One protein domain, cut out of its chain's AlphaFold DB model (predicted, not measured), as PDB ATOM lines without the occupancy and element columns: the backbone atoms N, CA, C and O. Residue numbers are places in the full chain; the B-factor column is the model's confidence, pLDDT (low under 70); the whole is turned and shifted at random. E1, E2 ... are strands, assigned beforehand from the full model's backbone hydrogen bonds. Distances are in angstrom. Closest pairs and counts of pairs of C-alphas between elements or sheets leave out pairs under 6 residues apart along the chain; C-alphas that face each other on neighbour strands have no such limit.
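What this domain is: This is residues 117 to 133 and 445 to 550 of the 614 residues of an uncharacterized protein of Chara braunii (UniProt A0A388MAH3). The domain is a sandwich of two strongly twisted sheets set face to face, five strands over four, and the sheets' edges come close at both sides, E1 near E2 and E3 near E7. The five-strand sheet, in the order E1 - E6 - E5 - E4 - E3, also curls across its width, while the four-strand sheet, E2 - E9 - E8 - E7, hardly does; both are antiparallel throughout. The printed part has 123 residues with nine named strands, E1 to E9 in order along the chain, and no named helix: the class is all strand. It is compact, with a radius of gyration of the C-alphas of 13.9 A, and spans 43 by 36 by 25 A.

How they stand to each other: E1, residues 117 to 119, is an edge strand antiparallel to E6, residues 497 to 505, with N 118 and O 504 3.3 A apart, within hydrogen-bond range. E2, residues 129 to 133, is an edge strand of the other sheet, antiparallel to E9, residues 533 to 539, with N 130 to O 538 at 2.9 A. The closest C-alphas of E1 and E2, those of Val 117 and Asn 132, are 7.1 A apart. After the cut, E3, residues 457 to 462, E4, residues 468 to 474, E5, residues 481 to 488, and E6 form a meander, each strand the antiparallel neighbour of the one before. Across its hairpins N 461 and O 470 are 2.9 A apart, N 484 and O 471 2.9 A, and N 500 and O 485 2.9 A. A tight link joins E6 to E7, residues 511 to 519, in the other sheet. E7, E8, residues 522 to 529, and E9 form a second meander, with N 524 to O 517 at 2.9 A and N 537 to O 525 at 2.8 A. At the edge of E3 and E7 the closest C-alphas, those of Ala 459 and Ser 513, are 5.7 A apart. The facing parts of the sandwich are 9.8 A centre to centre, their strands at 24 degrees.

Where its parts are: E1 begins at C-alpha 117, (431.179, 336.395, 309.663), and is 6.3 A long; E2 is 11.1 A and E3 14.4 A. E4 is 19.7 A, E5 22.1 A, E6 23.9 A, E7 22.9 A, E8 22.4 A and E9 19.0 A. E3 begins at C-alpha 457, (431.902, 354.843, 312.144), and E9 ends at C-alpha 539, (438.055, 337.424, 322.599).

The domain as a whole: The two C-alphas farthest apart, those of Asn 508 and Phe 550, are 43.8 A apart. Residues 134 to 444 are not printed, and C-alphas 133 and 445 are 27.0 A apart across the cut. Of the links that are printed whole, none is long. The mean pLDDT of the printed part is 80.6; 29 residues are under 70, among them 120 to 127, 445 to 453 and 492 to 496.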
ATOM      1  N   VAL A 117     430.045 335.530 309.315       64.12
ATOM      2  CA  VAL A 117     431.179 336.395 309.663       64.12
ATOM      3  C   VAL A 117     432.457 335.670 309.238       64.12
ATOM      4  O   VAL A 117     432.665 334.514 309.612       64.12
ATOM      5  N   VAL A 118     433.330 336.347 308.495       72.06
ATOM      6  CA  VAL A 118     434.652 335.814 308.163       72.06
ATOM      7  C   VAL A 118     435.679 336.530 309.025       72.06
ATOM      8  O   VAL A 118     435.926 337.732 308.904       72.06
ATOM      9  N   LEU A 119     436.271 335.776 309.947       72.50
ATOM     10  CA  LEU A 119     437.386 336.268 310.741       72.50
ATOM     11  C   LEU A 119     438.580 336.464 309.807       72.50
ATOM     12  O   LEU A 119     438.972 335.542 309.087       72.50
ATOM     13  N   VAL A 120     439.150 337.670 309.793       68.75
ATOM     14  CA  VAL A 120     440.294 337.957 308.927       68.75
ATOM     15  C   VAL A 120     441.492 337.209 309.491       68.75
ATOM     16  O   VAL A 120     442.042 337.572 310.530       68.75
ATOM     17  N   ASN A 121     441.918 336.161 308.790       51.31
ATOM     18  CA  ASN A 121     443.114 335.408 309.141       51.31
ATOM     19  C   ASN A 121     444.369 336.188 308.713       51.31
ATOM     20  O   ASN A 121     445.083 335.814 307.784       51.31
ATOM     21  N   ASN A 122     444.620 337.321 309.365       57.62
ATOM     22  CA  ASN A 122     445.920 337.969 309.317       57.62
ATOM     23  C   ASN A 122     446.812 337.250 310.334       57.62
ATOM     24  O   ASN A 122     446.455 337.165 311.505       57.62
ATOM     25  N   SER A 123     447.975 336.749 309.911       48.75
ATOM     26  CA  SER A 123     448.933 336.011 310.761       48.75
ATOM     27  C   SER A 123     449.316 336.701 312.087       48.75
ATOM     28  O   SER A 123     449.849 336.047 312.978       48.75
ATOM     29  N   ARG A 124     449.050 338.008 312.230       58.78
ATOM     30  CA  ARG A 124     449.258 338.788 313.464       58.78
ATOM     31  C   ARG A 124     448.047 338.851 314.407       58.78
ATOM     32  O   ARG A 124     448.220 339.238 315.555       58.78
ATOM     33  N   ILE A 125     446.845 338.538 313.922       63.78
ATOM     34  CA  ILE A 125     445.553 338.817 314.581       63.78
ATOM     35  C   ILE A 125     444.670 337.561 314.657       63.78
ATOM     36  O   ILE A 125     443.739 337.511 315.454       63.78
ATOM     37  N   SER A 126     444.970 336.517 313.881       57.97
ATOM     38  CA  SER A 126     444.144 335.309 313.769       57.97
ATOM     39  C   SER A 126     443.956 334.514 315.066       57.97
ATOM     40  O   SER A 126     443.155 333.586 315.096       57.97
ATOM     41  N   SER A 127     444.644 334.893 316.146       69.19
ATOM     42  CA  SER A 127     444.480 334.363 317.502       69.19
ATOM     43  C   SER A 127     443.516 335.160 318.392       69.19
ATOM     44  O   SER A 127     443.249 334.716 319.513       69.19
ATOM     45  N   LEU A 128     443.042 336.342 317.966       84.44
ATOM     46  CA  LEU A 128     442.252 337.218 318.832       84.44
ATOM     47  C   LEU A 128     440.863 336.645 319.096       84.44
ATOM     48  O   LEU A 128     440.418 336.684 320.239       84.44
ATOM     49  N   PHE A 129     440.199 336.114 318.069       86.75
ATOM     50  CA  PHE A 129     438.872 335.527 318.216       86.75
ATOM     51  C   PHE A 129     438.943 334.005 318.227       86.75
ATOM     52  O   PHE A 129     439.512 333.400 317.321       86.75
ATOM     53  N   THR A 130     438.364 333.385 319.252       78.62
ATOM     54  CA  THR A 130     438.362 331.921 319.413       78.62
ATOM     55  C   THR A 130     437.132 331.268 318.805       78.62
ATOM     56  O   THR A 130     437.186 330.108 318.404       78.62
ATOM     57  N   THR A 131     436.021 331.998 318.728       76.31
ATOM     58  CA  THR A 131     434.754 331.505 318.191       76.31
ATOM     59  C   THR A 131     434.037 332.602 317.419       76.31
ATOM     60  O   THR A 131     434.300 333.793 317.585       76.31
ATOM     61  N   ASN A 132     433.129 332.171 316.552       81.00
ATOM     62  CA  ASN A 132     432.212 333.029 315.829       81.00
ATOM     63  C   ASN A 132     430.918 332.246 315.615       81.00
ATOM     64  O   ASN A 132     430.908 331.238 314.904       81.00
ATOM     65  N   ARG A 133     429.844 332.674 316.274       85.44
ATOM     66  CA  ARG A 133     428.548 331.990 316.211       85.44
ATOM     67  C   ARG A 133     427.401 332.984 316.276       85.44
ATOM     68  O   ARG A 133     427.499 333.996 316.959       85.44
ATOM     69  N   GLN A 445     445.642 350.105 305.356       50.84
ATOM     70  CA  GLN A 445     446.604 349.185 305.947       50.84
ATOM     71  C   GLN A 445     446.609 349.383 307.459       50.84
ATOM     72  O   GLN A 445     446.406 350.502 307.932       50.84
ATOM     73  N   ASP A 446     446.870 348.305 308.197       55.38
ATOM     74  CA  ASP A 446     447.178 348.365 309.625       55.38
ATOM     75  C   ASP A 446     448.253 349.453 309.845       55.38
ATOM     76  O   ASP A 446     449.345 349.391 309.266       55.38
ATOM     77  N   ALA A 447     447.918 350.506 310.597       54.59
ATOM     78  CA  ALA A 447     448.707 351.738 310.636       54.59
ATOM     79  C   ALA A 447     448.662 352.442 312.008       54.59
ATOM     80  O   ALA A 447     447.744 352.210 312.803       54.59
ATOM     81  N   PRO A 448     449.640 353.326 312.296       60.47
ATOM     82  CA  PRO A 448     449.556 354.273 313.407       60.47
ATOM     83  C   PRO A 448     448.363 355.230 313.230       60.47
ATOM     84  O   PRO A 448     448.119 355.719 312.124       60.47
ATOM     85  N   THR A 449     447.643 355.532 314.311       56.06
ATOM     86  CA  THR A 449     446.383 356.306 314.312       56.06
ATOM     87  C   THR A 449     446.482 357.732 313.815       56.06
ATOM     88  O   THR A 449     445.472 358.249 313.350       56.06
ATOM     89  N   GLU A 450     447.668 358.345 313.801       55.22
ATOM     90  CA  GLU A 450     447.879 359.678 313.210       55.22
ATOM     91  C   GLU A 450     447.459 359.756 311.723       55.22
ATOM     92  O   GLU A 450     447.399 360.843 311.153       55.22
ATOM     93  N   LYS A 451     447.167 358.614 311.079       55.69
ATOM     94  CA  LYS A 451     446.690 358.514 309.690       55.69
ATOM     95  C   LYS A 451     445.396 357.716 309.515       55.69
ATOM     96  O   LYS A 451     445.005 357.458 308.377       55.69
ATOM     97  N   VAL A 452     444.750 357.286 310.596       60.44
ATOM     98  CA  VAL A 452     443.550 356.448 310.494       60.44
ATOM     99  C   VAL A 452     442.323 357.347 310.407       60.44
ATOM    100  O   VAL A 452     441.973 358.030 311.363       60.44
ATOM    101  N   MET A 453     441.674 357.336 309.245       64.25
ATOM    102  CA  MET A 453     440.369 357.959 309.033       64.25
ATOM    103  C   MET A 453     439.319 356.863 308.896       64.25
ATOM    104  O   MET A 453     439.524 355.911 308.144       64.25
ATOM    105  N   PHE A 454     438.204 357.013 309.607       70.06
ATOM    106  CA  PHE A 454     437.029 356.159 309.457       70.06
ATOM    107  C   PHE A 454     436.044 356.849 308.517       70.06
ATOM    108  O   PHE A 454     435.713 358.013 308.727       70.06
ATOM    109  N   LEU A 455     435.585 356.147 307.479       68.00
ATOM    110  CA  LEU A 455     434.670 356.733 306.489       68.00
ATOM    111  C   LEU A 455     433.221 356.812 306.989       68.00
ATOM    112  O   LEU A 455     432.487 357.712 306.593       68.00
ATOM    113  N   ASN A 456     432.809 355.863 307.830       74.81
ATOM    114  CA  ASN A 456     431.501 355.849 308.477       74.81
ATOM    115  C   ASN A 456     431.571 354.945 309.713       74.81
ATOM    116  O   ASN A 456     431.504 353.718 309.602       74.81
ATOM    117  N   LEU A 457     431.815 355.549 310.872       80.44
ATOM    118  CA  LEU A 457     431.902 354.843 312.144       80.44
ATOM    119  C   LEU A 457     430.482 354.584 312.666       80.44
ATOM    120  O   LEU A 457     429.780 355.532 313.001       80.44
ATOM    121  N   GLU A 458     430.068 353.322 312.733       83.75
ATOM    122  CA  GLU A 458     428.702 352.941 313.135       83.75
ATOM    123  C   GLU A 458     428.594 352.684 314.644       83.75
ATOM    124  O   GLU A 458     427.601 353.034 315.270       83.75
ATOM    125  N   ALA A 459     429.617 352.078 315.251       87.56
ATOM    126  CA  ALA A 459     429.613 351.755 316.676       87.56
ATOM    127  C   ALA A 459     431.032 351.717 317.250       87.56
ATOM    128  O   ALA A 459     431.997 351.437 316.532       87.56
ATOM    129  N   VAL A 460     431.148 351.945 318.560       89.38
ATOM    130  CA  VAL A 460     432.391 351.814 319.325       89.38
ATOM    131  C   VAL A 460     432.106 351.228 320.703       89.38
ATOM    132  O   VAL A 460     431.145 351.614 321.359       89.38
ATOM    133  N   VAL A 461     432.957 350.310 321.154       91.75
ATOM    134  CA  VAL A 461     432.949 349.780 322.523       91.75
ATOM    135  C   VAL A 461     434.373 349.703 323.057       91.75
ATOM    136  O   VAL A 461     435.315 349.495 322.292       91.75
ATOM    137  N   SER A 462     434.544 349.860 324.367       91.25
ATOM    138  CA  SER A 462     435.851 349.805 325.026       91.25
ATOM    139  C   SER A 462     435.921 348.682 326.050       91.25
ATOM    140  O   SER A 462     434.931 348.370 326.712       91.25
ATOM    141  N   THR A 463     437.109 348.114 326.242       91.38
ATOM    142  CA  THR A 463     437.397 347.296 327.426       91.38
ATOM    143  C   THR A 463     437.340 348.140 328.699       91.38
ATOM    144  O   THR A 463     437.482 349.362 328.657       91.38
ATOM    145  N   ALA A 464     437.139 347.493 329.851       86.81
ATOM    146  CA  ALA A 464     436.999 348.181 331.139       86.81
ATOM    147  C   ALA A 464     438.254 348.972 331.557       86.81
ATOM    148  O   ALA A 464     438.150 349.965 332.271       86.81
ATOM    149  N   ASP A 465     439.433 348.547 331.101       86.38
ATOM    150  CA  ASP A 465     440.701 349.255 331.305       86.38
ATOM    151  C   ASP A 465     440.876 350.474 330.376       86.38
ATOM    152  O   ASP A 465     441.799 351.262 330.570       86.38
ATOM    153  N   GLY A 466     440.006 350.633 329.371       87.00
ATOM    154  CA  GLY A 466     440.090 351.670 328.346       87.00
ATOM    155  C   GLY A 466     441.291 351.535 327.406       87.00
ATOM    156  O   GLY A 466     441.551 352.450 326.637       87.00
ATOM    157  N   CYS A 467     442.037 350.427 327.439       89.62
ATOM    158  CA  CYS A 467     443.222 350.231 326.600       89.62
ATOM    159  C   CYS A 467     442.879 349.745 325.181       89.62
ATOM    160  O   CYS A 467     443.675 349.900 324.252       89.62
ATOM    161  N   ASN A 468     441.714 349.119 325.007       92.00
ATOM    162  CA  ASN A 468     441.295 348.508 323.752       92.00
ATOM    163  C   ASN A 468     439.931 349.066 323.353       92.00
ATOM    164  O   ASN A 468     438.971 348.962 324.116       92.00
ATOM    165  N   LEU A 469     439.842 349.617 322.143       91.81
ATOM    166  CA  LEU A 469     438.571 349.995 321.532       91.81
ATOM    167  C   LEU A 469     438.280 349.064 320.363       91.81
ATOM    168  O   LEU A 469     439.171 348.753 319.575       91.81
ATOM    169  N   PHE A 470     437.027 348.667 320.220       92.81
ATOM    170  CA  PHE A 470     436.527 347.967 319.049       92.81
ATOM    171  C   PHE A 470     435.526 348.860 318.345       92.81
ATOM    172  O   PHE A 470     434.635 349.412 318.986       92.81
ATOM    173  N   THR A 471     435.677 349.005 317.036       91.44
ATOM    174  CA  THR A 471     434.812 349.856 316.227       91.44
ATOM    175  C   THR A 471     434.223 349.104 315.052       91.44
ATOM    176  O   THR A 471     434.843 348.180 314.527       91.44
ATOM    177  N   LEU A 472     433.032 349.521 314.627       90.25
ATOM    178  CA  LEU A 472     432.467 349.152 313.336       90.25
ATOM    179  C   LEU A 472     432.644 350.293 312.359       90.25
ATOM    180  O   LEU A 472     432.186 351.407 312.598       90.25
ATOM    181  N   GLU A 473     433.272 349.983 311.237       85.75
ATOM    182  CA  GLU A 473     433.361 350.886 310.109       85.75
ATOM    183  C   GLU A 473     432.586 350.312 308.929       85.75
ATOM    184  O   GLU A 473     432.748 349.143 308.558       85.75
ATOM    185  N   GLN A 474     431.790 351.163 308.293       81.44
ATOM    186  CA  GLN A 474     431.096 350.829 307.067       81.44
ATOM    187  C   GLN A 474     431.668 351.595 305.867       81.44
ATOM    188  O   GLN A 474     431.746 352.820 305.844       81.44
ATOM    189  N   ARG A 475     432.044 350.877 304.804       74.94
ATOM    190  CA  ARG A 475     432.636 351.503 303.612       74.94
ATOM    191  C   ARG A 475     431.569 351.995 302.623       74.94
ATOM    192  O   ARG A 475     431.352 351.410 301.567       74.94
ATOM    193  N   GLY A 476     430.900 353.095 302.951       69.19
ATOM    194  CA  GLY A 476     429.827 353.654 302.123       69.19
ATOM    195  C   GLY A 476     428.552 352.801 302.124       69.19
ATOM    196  O   GLY A 476     428.418 351.833 302.873       69.19
ATOM    197  N   LEU A 477     427.586 353.154 301.269       63.00
ATOM    198  CA  LEU A 477     426.252 352.540 301.295       63.00
ATOM    199  C   LEU A 477     426.262 351.036 300.975       63.00
ATOM    200  O   LEU A 477     425.407 350.312 301.456       63.00
ATOM    201  N   TYR A 478     427.220 350.520 300.211       65.06
ATOM    202  CA  TYR A 478     427.247 349.094 299.840       65.06
ATOM    203  C   TYR A 478     428.549 348.397 300.227       65.06
ATOM    204  O   TYR A 478     428.825 347.293 299.765       65.06
ATOM    205  N   GLY A 479     429.386 349.048 301.034       67.56
ATOM    206  CA  GLY A 479     430.647 348.455 301.441       67.56
ATOM    207  C   GLY A 479     430.476 347.391 302.504       67.56
ATOM    208  O   GLY A 479     429.602 347.473 303.365       67.56
ATOM    209  N   LYS A 480     431.398 346.431 302.463       78.50
ATOM    210  CA  LYS A 480     431.583 345.440 303.517       78.50
ATOM    211  C   LYS A 480     431.863 346.147 304.843       78.50
ATOM    212  O   LYS A 480     432.734 347.020 304.905       78.50
ATOM    213  N   GLY A 481     431.126 345.760 305.881       81.50
ATOM    214  CA  GLY A 481     431.407 346.176 307.251       81.50
ATOM    215  C   GLY A 481     432.727 345.580 307.738       81.50
ATOM    216  O   GLY A 481     433.068 344.438 307.406       81.50
ATOM    217  N   ARG A 482     433.475 346.362 308.514       86.69
ATOM    218  CA  ARG A 482     434.723 345.940 309.154       86.69
ATOM    219  C   ARG A 482     434.640 346.188 310.648       86.69
ATOM    220  O   ARG A 482     434.154 347.233 311.066       86.69
ATOM    221  N   ALA A 483     435.158 345.248 311.428       89.38
ATOM    222  CA  ALA A 483     435.459 345.472 312.829       89.38
ATOM    223  C   ALA A 483     436.943 345.789 312.940       89.38
ATOM    224  O   ALA A 483     437.795 345.009 312.494       89.38
ATOM    225  N   CYS A 484     437.242 346.930 313.541       90.19
ATOM    226  CA  CYS A 484     438.598 347.374 313.798       90.19
ATOM    227  C   CYS A 484     438.869 347.335 315.299       90.19
ATOM    228  O   CYS A 484     437.990 347.597 316.115       90.19
ATOM    229  N   TRP A 485     440.103 347.010 315.659       92.31
ATOM    230  CA  TRP A 485     440.613 347.050 317.017       92.31
ATOM    231  C   TRP A 485     441.664 348.147 317.113       92.31
ATOM    232  O   TRP A 485     442.698 348.100 316.450       92.31
ATOM    233  N   ILE A 486     441.376 349.146 317.936       89.06
ATOM    234  CA  ILE A 486     442.254 350.271 318.221       89.06
ATOM    235  C   ILE A 486     442.934 349.998 319.559       89.06
ATOM    236  O   ILE A 486     442.284 349.870 320.599       89.06
ATOM    237  N   LYS A 487     444.260 349.923 319.525       89.75
ATOM    238  CA  LYS A 487     445.107 349.714 320.699       89.75
ATOM    239  C   LYS A 487     445.599 351.064 321.186       89.75
ATOM    240  O   LYS A 487     446.383 351.707 320.487       89.75
ATOM    241  N   LEU A 488     445.128 351.498 322.348       86.19
ATOM    242  CA  LEU A 488     445.526 352.762 322.955       86.19
ATOM    243  C   LEU A 488     446.755 352.552 323.835       86.19
ATOM    244  O   LEU A 488     446.786 351.629 324.637       86.19
ATOM    245  N   THR A 489     447.749 353.433 323.743       87.25
ATOM    246  CA  THR A 489     448.927 353.374 324.631       87.25
ATOM    247  C   THR A 489     448.627 353.808 326.063       87.25
ATOM    248  O   THR A 489     449.360 353.426 326.980       87.25
ATOM    249  N   SER A 490     447.541 354.557 326.268       82.00
ATOM    250  CA  SER A 490     446.956 354.898 327.566       82.00
ATOM    251  C   SER A 490     445.474 355.285 327.381       82.00
ATOM    252  O   SER A 490     445.126 355.794 326.312       82.00
ATOM    253  N   PRO A 491     444.595 355.085 328.387       72.62
ATOM    254  CA  PRO A 491     443.138 355.209 328.240       72.62
ATOM    255  C   PRO A 491     442.620 356.615 327.895       72.62
ATOM    256  O   PRO A 491     441.449 356.771 327.560       72.62
ATOM    257  N   CYS A 492     443.452 357.657 328.018       66.56
ATOM    258  CA  CYS A 492     443.019 359.057 327.895       66.56
ATOM    259  C   CYS A 492     444.078 359.994 327.283       66.56
ATOM    260  O   CYS A 492     444.103 361.177 327.617       66.56
ATOM    261  N   THR A 493     445.004 359.501 326.456       61.84
ATOM    262  CA  THR A 493     446.094 360.348 325.929       61.84
ATOM    263  C   THR A 493     446.196 360.321 324.413       61.84
ATOM    264  O   THR A 493     446.008 359.268 323.813       61.84
ATOM    265  N   ASP A 494     446.644 361.437 323.835       58.00
ATOM    266  CA  ASP A 494     446.895 361.648 322.397       58.00
ATOM    267  C   ASP A 494     448.036 360.794 321.805       58.00
ATOM    268  O   ASP A 494     448.422 360.972 320.650       58.00
ATOM    269  N   TYR A 495     448.636 359.893 322.585       58.88
ATOM    270  CA  TYR A 495     449.797 359.131 322.146       58.88
ATOM    271  C   TYR A 495     449.409 357.927 321.290       58.88
ATOM    272  O   TYR A 495     448.365 357.303 321.484       58.88
ATOM    273  N   SER A 496     450.307 357.621 320.346       62.28
ATOM    274  CA  SER A 496     450.210 356.599 319.302       62.28
ATOM    275  C   SER A 496     449.244 355.470 319.636       62.28
ATOM    276  O   SER A 496     449.429 354.745 320.616       62.28
ATOM    277  N   SER A 497     448.257 355.279 318.783       76.00
ATOM    278  CA  SER A 497     447.448 354.073 318.757       76.00
ATOM    279  C   SER A 497     447.735 353.305 317.476       76.00
ATOM    280  O   SER A 497     448.212 353.860 316.486       76.00
ATOM    281  N   THR A 498     447.512 352.000 317.498       85.62
ATOM    282  CA  THR A 498     447.588 351.170 316.290       85.62
ATOM    283  C   THR A 498     446.213 350.609 316.013       85.62
ATOM    284  O   THR A 498     445.532 350.192 316.953       85.62
ATOM    285  N   VAL A 499     445.818 350.602 314.746       86.88
ATOM    286  CA  VAL A 499     444.528 350.059 314.324       86.88
ATOM    287  C   VAL A 499     444.759 348.812 313.505       86.88
ATOM    288  O   VAL A 499     445.508 348.840 312.532       86.88
ATOM    289  N   ASP A 500     444.085 347.747 313.914       89.44
ATOM    290  CA  ASP A 500     444.116 346.445 313.275       89.44
ATOM    291  C   ASP A 500     442.705 346.084 312.804       89.44
ATOM    292  O   ASP A 500     441.742 346.183 313.568       89.44
ATOM    293  N   THR A 501     442.546 345.644 311.554       88.25
ATOM    294  CA  THR A 501     441.257 345.075 311.118       88.25
ATOM    295  C   THR A 501     441.151 343.636 311.615       88.25
ATOM    296  O   THR A 501     441.924 342.776 311.196       88.25
ATOM    297  N   VAL A 502     440.188 343.362 312.497       89.12
ATOM    298  CA  VAL A 502     440.094 342.070 313.198       89.12
ATOM    299  C   VAL A 502     439.038 341.140 312.613       89.12
ATOM    300  O   VAL A 502     439.159 339.921 312.722       89.12
ATOM    301  N   ALA A 503     438.018 341.688 311.957       87.50
ATOM    302  CA  ALA A 503     437.016 340.889 311.267       87.50
ATOM    303  C   ALA A 503     436.370 341.674 310.119       87.50
ATOM    304  O   ALA A 503     436.263 342.903 310.164       87.50
ATOM    305  N   THR A 504     435.944 340.958 309.081       85.81
ATOM    306  CA  THR A 504     435.266 341.531 307.914       85.81
ATOM    307  C   THR A 504     434.044 340.705 307.580       85.81
ATOM    308  O   THR A 504     434.080 339.477 307.618       85.81
ATOM    309  N   TRP A 505     432.968 341.367 307.189       81.19
ATOM    310  CA  TRP A 505     431.803 340.663 306.686       81.19
ATOM    311  C   TRP A 505     431.941 340.387 305.184       81.19
ATOM    312  O   TRP A 505     432.241 341.295 304.406       81.19
ATOM    313  N   GLU A 506     431.738 339.137 304.760       77.81
ATOM    314  CA  GLU A 506     431.807 338.768 303.338       77.81
ATOM    315  C   GLU A 506     430.462 338.828 302.609       77.81
ATOM    316  O   GLU A 506     430.452 338.847 301.377       77.81
ATOM    317  N   GLY A 507     429.348 338.912 303.337       73.38
ATOM    318  CA  GLY A 507     428.017 339.035 302.749       73.38
ATOM    319  C   GLY A 507     427.670 340.454 302.287       73.38
ATOM    320  O   GLY A 507     428.418 341.411 302.482       73.38
ATOM    321  N   ASN A 508     426.478 340.583 301.703       74.25
ATOM    322  CA  ASN A 508     425.891 341.877 301.328       74.25
ATOM    323  C   ASN A 508     425.270 342.620 302.524       74.25
ATOM    324  O   ASN A 508     424.795 343.746 302.380       74.25
ATOM    325  N   ASP A 509     425.237 341.972 303.686       76.88
ATOM    326  CA  ASP A 509     424.680 342.537 304.911       76.88
ATOM    327  C   ASP A 509     425.659 343.501 305.576       76.88
ATOM    328  O   ASP A 509     426.864 343.504 305.313       76.88
ATOM    329  N   ARG A 510     425.122 344.339 306.455       84.69
ATOM    330  CA  ARG A 510     425.886 345.335 307.196       84.69
ATOM    331  C   ARG A 510     425.969 344.925 308.654       84.69
ATOM    332  O   ARG A 510     425.018 344.366 309.200       84.69
ATOM    333  N   TRP A 511     427.096 345.232 309.279       88.06
ATOM    334  CA  TRP A 511     427.188 345.271 310.732       88.06
ATOM    335  C   TRP A 511     426.671 346.609 311.215       88.06
ATOM    336  O   TRP A 511     427.016 347.639 310.646       88.06
ATOM    337  N   THR A 512     425.806 346.568 312.216       90.19
ATOM    338  CA  THR A 512     424.982 347.722 312.588       90.19
ATOM    339  C   THR A 512     425.072 348.071 314.061       90.19
ATOM    340  O   THR A 512     424.639 349.150 314.433       90.19
ATOM    341  N   SER A 513     425.634 347.197 314.899       92.38
ATOM    342  CA  SER A 513     425.811 347.464 316.329       92.38
ATOM    343  C   SER A 513     426.927 346.628 316.945       92.38
ATOM    344  O   SER A 513     427.220 345.526 316.475       92.38
ATOM    345  N   LEU A 514     427.519 347.146 318.026       94.12
ATOM    346  CA  LEU A 514     428.465 346.434 318.884       94.12
ATOM    347  C   LEU A 514     428.012 346.461 320.336       94.12
ATOM    348  O   LEU A 514     427.500 347.469 320.810       94.12
ATOM    349  N   ALA A 515     428.307 345.385 321.054       94.69
ATOM    350  CA  ALA A 515     428.318 345.371 322.509       94.69
ATOM    351  C   ALA A 515     429.483 344.512 323.004       94.69
ATOM    352  O   ALA A 515     429.839 343.514 322.381       94.69
ATOM    353  N   LEU A 516     430.083 344.890 324.128       93.25
ATOM    354  CA  LEU A 516     431.137 344.112 324.770       93.25
ATOM    355  C   LEU A 516     430.588 343.534 326.075       93.25
ATOM    356  O   LEU A 516     429.982 344.263 326.857       93.25
ATOM    357  N   ASN A 517     430.805 342.242 326.311       92.44
ATOM    358  CA  ASN A 517     430.439 341.602 327.571       92.44
ATOM    359  C   ASN A 517     431.596 340.771 328.107       92.44
ATOM    360  O   ASN A 517     432.321 340.123 327.350       92.44
ATOM    361  N   GLU A 518     431.735 340.755 329.427       89.50
ATOM    362  CA  GLU A 518     432.729 339.951 330.116       89.50
ATOM    363  C   GLU A 518     432.047 339.024 331.129       89.50
ATOM    364  O   GLU A 518     431.786 339.425 332.268       89.50
ATOM    365  N   GLU A 519     431.772 337.771 330.737       84.62
ATOM    366  CA  GLU A 519     431.146 336.762 331.601       84.62
ATOM    367  C   GLU A 519     432.143 335.712 332.118       84.62
ATOM    368  O   GLU A 519     432.860 335.127 331.325       84.62
ATOM    369  N   ASP A 520     432.206 335.434 333.430       84.31
ATOM    370  CA  ASP A 520     433.028 334.346 333.998       84.31
ATOM    371  C   ASP A 520     434.496 334.316 333.514       84.31
ATOM    372  O   ASP A 520     435.087 333.264 333.277       84.31
ATOM    373  N   GLY A 521     435.104 335.494 333.340       86.19
ATOM    374  CA  GLY A 521     436.472 335.620 332.830       86.19
ATOM    375  C   GLY A 521     436.599 335.490 331.306       86.19
ATOM    376  O   GLY A 521     437.687 335.727 330.781       86.19
ATOM    377  N   ILE A 522     435.511 335.216 330.595       88.50
ATOM    378  CA  ILE A 522     435.410 335.211 329.138       88.50
ATOM    379  C   ILE A 522     435.006 336.608 328.667       88.50
ATOM    380  O   ILE A 522     433.984 337.132 329.090       88.50
ATOM    381  N   LEU A 523     435.803 337.215 327.787       92.25
ATOM    382  CA  LEU A 523     435.422 338.446 327.093       92.25
ATOM    383  C   LEU A 523     434.866 338.076 325.724       92.25
ATOM    384  O   LEU A 523     435.476 337.270 325.025       92.25
ATOM    385  N   ALA A 524     433.751 338.670 325.325       92.81
ATOM    386  CA  ALA A 524     433.185 338.486 323.999       92.81
ATOM    387  C   ALA A 524     432.671 339.810 323.432       92.81
ATOM    388  O   ALA A 524     432.092 340.637 324.141       92.81
ATOM    389  N   LEU A 525     432.899 339.989 322.133       94.12
ATOM    390  CA  LEU A 525     432.348 341.073 321.337       94.12
ATOM    391  C   LEU A 525     431.100 340.562 320.620       94.12
ATOM    392  O   LEU A 525     431.151 339.556 319.919       94.12
ATOM    393  N   TYR A 526     429.990 341.265 320.781       94.25
ATOM    394  CA  TYR A 526     428.726 340.961 320.132       94.25
ATOM    395  C   TYR A 526     428.507 341.930 318.983       94.25
ATOM    396  O   TYR A 526     428.655 343.138 319.160       94.25
ATOM    397  N   VAL A 527     428.156 341.398 317.816       93.50
ATOM    398  CA  VAL A 527     427.989 342.171 316.584       93.50
ATOM    399  C   VAL A 527     426.594 341.941 316.026       93.50
ATOM    400  O   VAL A 527     426.237 340.810 315.696       93.50
ATOM    401  N   GLY A 528     425.806 343.006 315.921       93.25
ATOM    402  CA  GLY A 528     424.483 342.969 315.309       93.25
ATOM    403  C   GLY A 528     424.552 343.178 313.798       93.25
ATOM    404  O   GLY A 528     425.412 343.914 313.303       93.25
ATOM    405  N   SER A 529     423.647 342.538 313.060       91.12
ATOM    406  CA  SER A 529     423.576 342.624 311.600       91.12
ATOM    407  C   SER A 529     422.291 343.284 311.091       91.12
ATOM    408  O   SER A 529     421.261 343.345 311.770       91.12
ATOM    409  N   SER A 530     422.321 343.686 309.820       88.75
ATOM    410  CA  SER A 530     421.149 344.126 309.056       88.75
ATOM    411  C   SER A 530     420.197 342.991 308.643       88.75
ATOM    412  O   SER A 530     419.291 343.224 307.840       88.75
ATOM    413  N   LYS A 531     420.412 341.772 309.157       88.00
ATOM    414  CA  LYS A 531     419.497 340.624 309.053       88.00
ATOM    415  C   LYS A 531     418.806 340.274 310.370       88.00
ATOM    416  O   LYS A 531     418.006 339.345 310.404       88.00
ATOM    417  N   GLY A 532     419.077 341.004 311.448       90.44
ATOM    418  CA  GLY A 532     418.459 340.757 312.745       90.44
ATOM    419  C   GLY A 532     419.222 339.691 313.518       90.44
ATOM    420  O   GLY A 532     418.701 339.139 314.480       90.44
ATOM    421  N   GLU A 533     420.435 339.367 313.083       90.88
ATOM    422  CA  GLU A 533     421.290 338.381 313.722       90.88
ATOM    423  C   GLU A 533     422.253 339.086 314.673       90.88
ATOM    424  O   GLU A 533     422.702 340.203 314.404       90.88
ATOM    425  N   ILE A 534     422.580 338.421 315.775       92.19
ATOM    426  CA  ILE A 534     423.624 338.845 316.704       92.19
ATOM    427  C   ILE A 534     424.654 337.730 316.762       92.19
ATOM    428  O   ILE A 534     424.332 336.589 317.108       92.19
ATOM    429  N   PHE A 535     425.892 338.071 316.429       90.62
ATOM    430  CA  PHE A 535     427.029 337.167 316.460       90.62
ATOM    431  C   PHE A 535     427.857 337.404 317.713       90.62
ATOM    432  O   PHE A 535     428.119 338.546 318.071       90.62
ATOM    433  N   GLU A 536     428.290 336.329 318.357       91.25
ATOM    434  CA  GLU A 536     429.263 336.360 319.444       91.25
ATOM    435  C   GLU A 536     430.651 336.035 318.889       91.25
ATOM    436  O   GLU A 536     430.849 334.986 318.270       91.25
ATOM    437  N   LEU A 537     431.601 336.934 319.143       91.44
ATOM    438  CA  LEU A 537     433.015 336.809 318.816       91.44
ATOM    439  C   LEU A 537     433.811 336.773 320.125       91.44
ATOM    440  O   LEU A 537     434.111 337.809 320.725       91.44
ATOM    441  N   GLN A 538     434.132 335.574 320.607       91.81
ATOM    442  CA  GLN A 538     434.860 335.418 321.865       91.81
ATOM    443  C   GLN A 538     436.302 335.911 321.714       91.81
ATOM    444  O   GLN A 538     437.021 335.466 320.825       91.81
ATOM    445  N   ILE A 539     436.731 336.806 322.602       92.81
ATOM    446  CA  ILE A 539     438.055 337.424 322.599       92.81
ATOM    447  C   ILE A 539     439.001 336.649 323.517       92.81
ATOM    448  O   ILE A 539     438.763 336.477 324.716       92.81
ATOM    449  N   ASN A 540     440.153 336.268 322.976       92.75
ATOM    450  CA  ASN A 540     441.279 335.789 323.753       92.75
ATOM    451  C   ASN A 540     441.935 336.960 324.497       92.75
ATOM    452  O   ASN A 540     442.802 337.653 323.963       92.75
ATOM    453  N   LYS A 541     441.551 337.155 325.763       92.50
ATOM    454  CA  LYS A 541     442.070 338.237 326.617       92.50
ATOM    455  C   LYS A 541     443.593 338.299 326.692       92.50
ATOM    456  O   LYS A 541     444.139 339.386 326.823       92.50
ATOM    457  N   SER A 542     444.285 337.161 326.594       91.75
ATOM    458  CA  SER A 542     445.755 337.132 326.638       91.75
ATOM    459  C   SER A 542     446.412 337.862 325.464       91.75
ATOM    460  O   SER A 542     447.583 338.222 325.546       91.75
ATOM    461  N   GLN A 543     445.668 338.064 324.373       92.31
ATOM    462  CA  GLN A 543     446.123 338.778 323.188       92.31
ATOM    463  C   GLN A 543     445.805 340.274 323.249       92.31
ATOM    464  O   GLN A 543     446.314 341.012 322.411       92.31
ATOM    465  N   LEU A 544     444.980 340.732 324.199       93.06
ATOM    466  CA  LEU A 544     444.616 342.143 324.303       93.06
ATOM    467  C   LEU A 544     445.834 343.016 324.591       93.06
ATOM    468  O   LEU A 544     446.814 342.602 325.212       93.06
ATOM    469  N   HIS A 545     445.758 344.258 324.124       92.06
ATOM    470  CA  HIS A 545     446.805 345.227 324.339       92.06
ATOM    471  C   HIS A 545     446.718 345.729 325.774       92.06
ATOM    472  O   HIS A 545     445.676 346.217 326.206       92.06
ATOM    473  N   ASN A 546     447.837 345.633 326.486       91.62
ATOM    474  CA  ASN A 546     448.001 346.263 327.783       91.62
ATOM    475  C   ASN A 546     448.612 347.640 327.569       91.62
ATOM    476  O   ASN A 546     449.748 347.753 327.100       91.62
ATOM    477  N   CYS A 547     447.855 348.668 327.923       88.06
ATOM    478  CA  CYS A 547     448.333 350.033 327.883       88.06
ATOM    479  C   CYS A 547     449.103 350.384 329.162       88.06
ATOM    480  O   CYS A 547     448.988 349.719 330.197       88.06
ATOM    481  N   TYR A 548     449.936 351.422 329.102       83.81
ATOM    482  CA  TYR A 548     450.658 351.875 330.283       83.81
ATOM    483  C   TYR A 548     449.719 352.706 331.149       83.81
ATOM    484  O   TYR A 548     449.395 353.848 330.826       83.81
ATOM    485  N   HIS A 549     449.329 352.168 332.299       72.88
ATOM    486  CA  HIS A 549     448.770 353.002 333.351       72.88
ATOM    487  C   HIS A 549     449.904 353.833 333.947       72.88
ATOM    488  O   HIS A 549     450.831 353.298 334.562       72.88
ATOM    489  N   PHE A 550     449.840 355.150 333.765       63.69
ATOM    490  CA  PHE A 550     450.722 356.095 334.444       63.69
ATOM    491  C   PHE A 550     450.396 356.085 335.950       63.69
ATOM    492  O   PHE A 550     449.737 356.970 336.481       63.69
TER     493      PHE A 550